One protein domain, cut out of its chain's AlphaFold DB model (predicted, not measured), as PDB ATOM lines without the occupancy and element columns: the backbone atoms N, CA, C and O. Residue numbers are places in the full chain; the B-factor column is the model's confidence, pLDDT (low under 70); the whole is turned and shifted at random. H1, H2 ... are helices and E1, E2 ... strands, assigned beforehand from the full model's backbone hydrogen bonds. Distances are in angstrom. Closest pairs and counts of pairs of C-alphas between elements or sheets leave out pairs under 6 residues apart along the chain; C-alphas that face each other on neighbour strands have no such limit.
ATOM      1  N   GLU A  13     363.078  18.631  46.310       84.19
ATOM      2  CA  GLU A  13     364.198  19.383  45.719       84.19
ATOM      3  C   GLU A  13     364.338  19.149  44.211       84.19
ATOM      4  O   GLU A  13     364.554  20.089  43.440       84.19
ATOM      5  N   PHE A  14     364.171  17.901  43.768       78.12
ATOM      6  CA  PHE A  14     364.218  17.580  42.347       78.12
ATOM      7  C   PHE A  14     363.029  18.198  41.607       78.12
ATOM      8  O   PHE A  14     363.187  18.762  40.520       78.12
ATOM      9  N   ALA A  15     361.837  18.107  42.200       81.81
ATOM     10  CA  ALA A  15     360.615  18.646  41.628       81.81
ATOM     11  C   ALA A  15     360.698  20.170  41.437       81.81
ATOM     12  O   ALA A  15     360.321  20.655  40.372       81.81
ATOM     13  N   ARG A  16     361.274  20.908  42.398       84.31
ATOM     14  CA  ARG A  16     361.529  22.356  42.281       84.31
ATOM     15  C   ARG A  16     362.516  22.680  41.165       84.31
ATOM     16  O   ARG A  16     362.217  23.480  40.284       84.31
ATOM     17  N   LYS A  17     363.666  21.998  41.143       79.94
ATOM     18  CA  LYS A  17     364.737  22.233  40.157       79.94
ATOM     19  C   LYS A  17     364.279  22.062  38.705       79.94
ATOM     20  O   LYS A  17     364.835  22.689  37.806       79.94
ATOM     21  N   HIS A  18     363.305  21.188  38.474       72.56
ATOM     22  CA  HIS A  18     362.821  20.845  37.140       72.56
ATOM     23  C   HIS A  18     361.403  21.329  36.849       72.56
ATOM     24  O   HIS A  18     360.832  20.897  35.848       72.56
ATOM     25  N   ASP A  19     360.853  22.208  37.694       75.50
ATOM     26  CA  ASP A  19     359.538  22.819  37.491       75.50
ATOM     27  C   ASP A  19     358.414  21.762  37.351       75.50
ATOM     28  O   ASP A  19     357.611  21.712  36.411       75.50
ATOM     29  N   ARG A  20     358.441  20.810  38.291       77.44
ATOM     30  CA  ARG A  20     357.603  19.600  38.357       77.44
ATOM     31  C   ARG A  20     356.957  19.404  39.723       77.44
ATOM     32  O   ARG A  20     356.584  18.287  40.074       77.44
ATOM     33  N   PHE A  21     356.802  20.481  40.486       83.69
ATOM     34  CA  PHE A  21     356.268  20.425  41.846       83.69
ATOM     35  C   PHE A  21     354.829  19.873  41.916       83.69
ATOM     36  O   PHE A  21     354.461  19.222  42.887       83.69
ATOM     37  N   HIS A  22     354.063  19.978  40.822       82.06
ATOM     38  CA  HIS A  22     352.745  19.346  40.648       82.06
ATOM     39  C   HIS A  22     352.736  17.808  40.786       82.06
ATOM     40  O   HIS A  22     351.671  17.221  40.966       82.06
ATOM     41  N   LEU A  23     353.897  17.147  40.703       77.94
ATOM     42  CA  LEU A  23     354.040  15.690  40.799       77.94
ATOM     43  C   LEU A  23     354.487  15.193  42.189       77.94
ATOM     44  O   LEU A  23     354.650  13.988  42.374       77.94
ATOM     45  N   VAL A  24     354.715  16.091  43.153       81.50
ATOM     46  CA  VAL A  24     354.979  15.710  44.551       81.50
ATOM     47  C   VAL A  24     353.683  15.167  45.166       81.50
ATOM     48  O   VAL A  24     352.598  15.698  44.888       81.50
ATOM     49  N   SER A  25     353.780  14.098  45.964       80.69
ATOM     50  CA  SER A  25     352.609  13.539  46.649       80.69
ATOM     51  C   SER A  25     352.066  14.543  47.671       80.69
ATOM     52  O   SER A  25     352.869  15.136  48.391       80.69
ATOM     53  N   PRO A  26     350.737  14.736  47.783       80.62
ATOM     54  CA  PRO A  26     350.152  15.582  48.823       80.62
ATOM     55  C   PRO A  26     350.596  15.210  50.243       80.62
ATOM     56  O   PRO A  26     350.763  16.108  51.060       80.62
ATOM     57  N   ASP A  27     350.834  13.921  50.510       84.31
ATOM     58  CA  ASP A  27     351.241  13.409  51.828       84.31
ATOM     59  C   ASP A  27     352.681  13.788  52.221       84.31
ATOM     60  O   ASP A  27     353.083  13.596  53.365       84.31
ATOM     61  N   GLU A  28     353.475  14.302  51.277       83.69
ATOM     62  CA  GLU A  28     354.873  14.697  51.490       83.69
ATOM     63  C   GLU A  28     355.067  16.216  51.588       83.69
ATOM     64  O   GLU A  28     356.203  16.688  51.687       83.69
ATOM     65  N   LEU A  29     353.985  16.994  51.509       86.50
ATOM     66  CA  LEU A  29     354.031  18.454  51.569       86.50
ATOM     67  C   LEU A  29     354.000  18.925  53.022       86.50
ATOM     68  O   LEU A  29     353.145  18.523  53.808       86.50
ATOM     69  N   ASP A  30     354.918  19.825  53.356       88.62
ATOM     70  CA  ASP A  30     355.070  20.386  54.689       88.62
ATOM     71  C   ASP A  30     354.561  21.830  54.710       88.62
ATOM     72  O   ASP A  30     355.229  22.767  54.274       88.62
ATOM     73  N   GLY A  31     353.369  22.018  55.272       91.00
ATOM     74  CA  GLY A  31     352.796  23.343  55.493       91.00
ATOM     75  C   GLY A  31     352.140  23.969  54.260       91.00
ATOM     76  O   GLY A  31     352.209  23.476  53.135       91.00
ATOM     77  N   LEU A  32     351.438  25.080  54.499       86.50
ATOM     78  CA  LEU A  32     350.571  25.712  53.502       86.50
ATOM     79  C   LEU A  32     351.343  26.235  52.282       86.50
ATOM     80  O   LEU A  32     350.809  26.208  51.174       86.50
ATOM     81  N   ASP A  33     352.588  26.662  52.477       87.44
ATOM     82  CA  ASP A  33     353.423  27.218  51.412       87.44
ATOM     83  C   ASP A  33     353.736  26.168  50.334       87.44
ATOM     84  O   ASP A  33     353.597  26.448  49.145       87.44
ATOM     85  N   GLU A  34     354.055  24.924  50.722       88.19
ATOM     86  CA  GLU A  34     354.300  23.842  49.756       88.19
ATOM     87  C   GLU A  34     353.004  23.396  49.059       88.19
ATOM     88  O   GLU A  34     353.000  23.075  47.868       88.19
ATOM     89  N   HIS A  35     351.868  23.434  49.758       87.38
ATOM     90  CA  HIS A  35     350.570  23.201  49.122       87.38
ATOM     91  C   HIS A  35     350.226  24.285  48.090       87.38
ATOM     92  O   HIS A  35     349.715  23.958  47.015       87.38
ATOM     93  N   ALA A  36     350.523  25.553  48.385       84.00
ATOM     94  CA  ALA A  36     350.322  26.665  47.462       84.00
ATOM     95  C   ALA A  36     351.245  26.556  46.238       84.00
ATOM     96  O   ALA A  36     350.766  26.676  45.112       84.00
ATOM     97  N   GLU A  37     352.525  26.230  46.440       87.31
ATOM     98  CA  GLU A  37     353.502  25.988  45.368       87.31
ATOM     99  C   GLU A  37     353.057  24.835  44.450       87.31
ATOM    100  O   GLU A  37     353.126  24.922  43.220       87.31
ATOM    101  N   ARG A  38     352.526  23.749  45.026       84.06
ATOM    102  CA  ARG A  38     351.998  22.625  44.238       84.06
ATOM    103  C   ARG A  38     350.769  23.028  43.435       84.06
ATOM    104  O   ARG A  38     350.647  22.614  42.281       84.06
ATOM    105  N   LEU A  39     349.864  23.807  44.022       81.94
ATOM    106  CA  LEU A  39     348.684  24.312  43.327       81.94
ATOM    107  C   LEU A  39     349.077  25.242  42.174       81.94
ATOM    108  O   LEU A  39     348.576  25.064  41.068       81.94
ATOM    109  N   GLU A  40     350.000  26.175  42.399       84.31
ATOM    110  CA  GLU A  40     350.545  27.043  41.353       84.31
ATOM    111  C   GLU A  40     351.115  26.202  40.200       84.31
ATOM    112  O   GLU A  40     350.736  26.379  39.040       84.31
ATOM    113  N   ALA A  41     351.931  25.192  40.511       81.25
ATOM    114  CA  ALA A  41     352.471  24.288  39.503       81.25
ATOM    115  C   ALA A  41     351.377  23.516  38.738       81.25
ATOM    116  O   ALA A  41     351.552  23.241  37.554       81.25
ATOM    117  N   ILE A  42     350.255  23.161  39.369       79.62
ATOM    118  CA  ILE A  42     349.120  22.515  38.685       79.62
ATOM    119  C   ILE A  42     348.415  23.501  37.749       79.62
ATOM    120  O   ILE A  42     348.099  23.138  36.619       79.62
ATOM    121  N   LEU A  43     348.190  24.738  38.197       77.56
ATOM    122  CA  LEU A  43     347.475  25.766  37.436       77.56
ATOM    123  C   LEU A  43     348.256  26.254  36.209       77.56
ATOM    124  O   LEU A  43     347.652  26.604  35.196       77.56
ATOM    125  N   HIS A  44     349.587  26.283  36.289       73.44
ATOM    126  CA  HIS A  44     350.447  26.820  35.232       73.44
ATOM    127  C   HIS A  44     351.000  25.763  34.264       73.44
ATOM    128  O   HIS A  44     351.589  26.112  33.238       73.44
ATOM    129  N   LYS A  45     350.833  24.468  34.557       70.44
ATOM    130  CA  LYS A  45     351.272  23.377  33.675       70.44
ATOM    131  C   LYS A  45     350.102  22.840  32.865       70.44
ATOM    132  O   LYS A  45     348.953  22.920  33.276       70.44
ATOM    133  N   ASN A  46     350.406  22.250  31.707       64.88
ATOM    134  CA  ASN A  46     349.420  21.550  30.881       64.88
ATOM    135  C   ASN A  46     348.995  20.236  31.566       64.88
ATOM    136  O   ASN A  46     349.389  19.137  31.170       64.88
ATOM    137  N   CYS A  47     348.222  20.370  32.634       66.75
ATOM    138  CA  CYS A  47     347.631  19.307  33.421       66.75
ATOM    139  C   CYS A  47     346.118  19.524  33.460       66.75
ATOM    140  O   CYS A  47     345.637  20.653  33.496       66.75
ATOM    141  N   TYR A  48     345.372  18.428  33.457       63.47
ATOM    142  CA  TYR A  48     343.928  18.431  33.630       63.47
ATOM    143  C   TYR A  48     343.601  17.658  34.899       63.47
ATOM    144  O   TYR A  48     344.194  16.612  35.149       63.47
ATOM    145  N   VAL A  49     342.664  18.163  35.691       70.25
ATOM    146  CA  VAL A  49     342.051  17.386  36.770       70.25
ATOM    147  C   VAL A  49     340.739  16.847  36.222       70.25
ATOM    148  O   VAL A  49     339.918  17.627  35.740       70.25
ATOM    149  N   ILE A  50     340.572  15.528  36.246       72.00
ATOM    150  CA  ILE A  50     339.309  14.875  35.897       72.00
ATOM    151  C   ILE A  50     338.724  14.190  37.129       72.00
ATOM    152  O   ILE A  50     339.463  13.840  38.045       72.00
ATOM    153  N   GLU A  51     337.411  14.008  37.137       75.88
ATOM    154  CA  GLU A  51     336.704  13.229  38.151       75.88
ATOM    155  C   GLU A  51     336.327  11.874  37.543       75.88
ATOM    156  O   GLU A  51     335.598  11.828  36.551       75.88
ATOM    157  N   GLU A  52     336.839  10.782  38.111       64.19
ATOM    158  CA  GLU A  52     336.439   9.411  37.770       64.19
ATOM    159  C   GLU A  52     336.055   8.671  39.050       64.19
ATOM    160  O   GLU A  52     336.788   8.700  40.033       64.19
ATOM    161  N   ASP A  53     334.871   8.051  39.055       81.50
ATOM    162  CA  ASP A  53     334.328   7.299  40.198       81.50
ATOM    163  C   ASP A  53     334.316   8.067  41.542       81.50
ATOM    164  O   ASP A  53     334.379   7.476  42.618       81.50
ATOM    165  N   GLY A  54     334.185   9.399  41.486       78.44
ATOM    166  CA  GLY A  54     334.183  10.281  42.661       78.44
ATOM    167  C   GLY A  54     335.577  10.643  43.186       78.44
ATOM    168  O   GLY A  54     335.683  11.336  44.199       78.44
ATOM    169  N   GLU A  55     336.642  10.219  42.502       71.38
ATOM    170  CA  GLU A  55     338.019  10.603  42.797       71.38
ATOM    171  C   GLU A  55     338.555  11.616  41.776       71.38
ATOM    172  O   GLU A  55     338.332  11.509  40.568       71.38
ATOM    173  N   LEU A  56     339.290  12.618  42.268       72.12
ATOM    174  CA  LEU A  56     339.945  13.620  41.430       72.12
ATOM    175  C   LEU A  56     341.339  13.137  41.021       72.12
ATOM    176  O   LEU A  56     342.242  13.025  41.851       72.12
ATOM    177  N   ILE A  57     341.534  12.916  39.723       71.69
ATOM    178  CA  ILE A  57     342.778  12.409  39.145       71.69
ATOM    179  C   ILE A  57     343.468  13.521  38.355       71.69
ATOM    180  O   ILE A  57     342.903  14.107  37.429       71.69
ATOM    181  N   LEU A  58     344.731  13.795  38.695       69.56
ATOM    182  CA  LEU A  58     345.583  14.702  37.929       69.56
ATOM    183  C   LEU A  58     346.176  13.964  36.722       69.56
ATOM    184  O   LEU A  58     347.024  13.085  36.865       69.56
ATOM    185  N   ILE A  59     345.778  14.365  35.519       64.62
ATOM    186  CA  ILE A  59     346.284  13.833  34.254       64.62
ATOM    187  C   ILE A  59     347.209  14.854  33.605       64.62
ATOM    188  O   ILE A  59     346.860  16.016  33.399       64.62
ATOM    189  N   ARG A  60     348.399  14.406  33.205       61.94
ATOM    190  CA  ARG A  60     349.290  15.223  32.383       61.94
ATOM    191  C   ARG A  60     348.777  15.242  30.946       61.94
ATOM    192  O   ARG A  60     348.575  14.182  30.350       61.94
ATOM    193  N   ALA A  61     348.576  16.431  30.385       60.72
ATOM    194  CA  ALA A  61     348.173  16.556  28.995       60.72
ATOM    195  C   ALA A  61     349.223  15.901  28.090       60.72
ATOM    196  O   ALA A  61     350.429  16.074  28.286       60.72
TER     197      ALA A  61
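Overview. This is residues 13 to 61 of the 147 residues of an uncharacterized protein of Balneola sp (UniProt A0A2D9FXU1). A two-stranded hairpin, E1 and E2, makes one end of the domain and the short helix H1 the other, with the longer helix H2 between them along the longest axis. The unnamed stretch of residues 18 to 30 leads from H1 to the start of H2. The printed part has 49 residues, with two named helices and two named strands in the order H1, H2, E1, E2, and its class is mixed, helices and strands. The sheet has the order E1 - E2 and is antiparallel. The whole is only just compact, close to loose, with a radius of gyration of the C-alphas of 11.2 A and spans of 32 by 22 by 15 A.

Arrangement. E1, residues 47 to 52, and E2, residues 55 to 60, are antiparallel neighbours and form a hairpin, with 150 degrees between their directions. The C-alphas of Cys 47 and Arg 60, which face each other, are 4.5 A apart. N 48 and O 59, at 2.8 A, and N 57 and O 50, also at 2.8 A, are within hydrogen-bond range. A tight link of 2 residues joins E1 to H2, residues 31 to 44. H2 and E2 are apart. H1, residues 13 to 17, is apart from H2, E1 and E2. In H1 and H2 every O i to N i+4 pair is within hydrogen-bond range.

Along the chain. E1 measures 15.6 A from first to last C-alpha, and E2 16.0 A, ending at C-alpha 60 at (349.290, 15.223, 32.383). H2 measures 20.7 A and begins at C-alpha 31 at (352.796, 23.343, 55.493). H1 measures 6.3 A and begins at C-alpha 13 at (364.198, 19.383, 45.719).

Size, cuts and confidence. The two C-alphas farthest apart, those of Lys 17 and Asp 53, are 33.9 A from each other. The printed part has no cut. The link from H1 to H2, 13 residues, is long. The mean pLDDT of the printed part is 77.9, and residues 46 to 48, 52 and 58 to 61 are under 70.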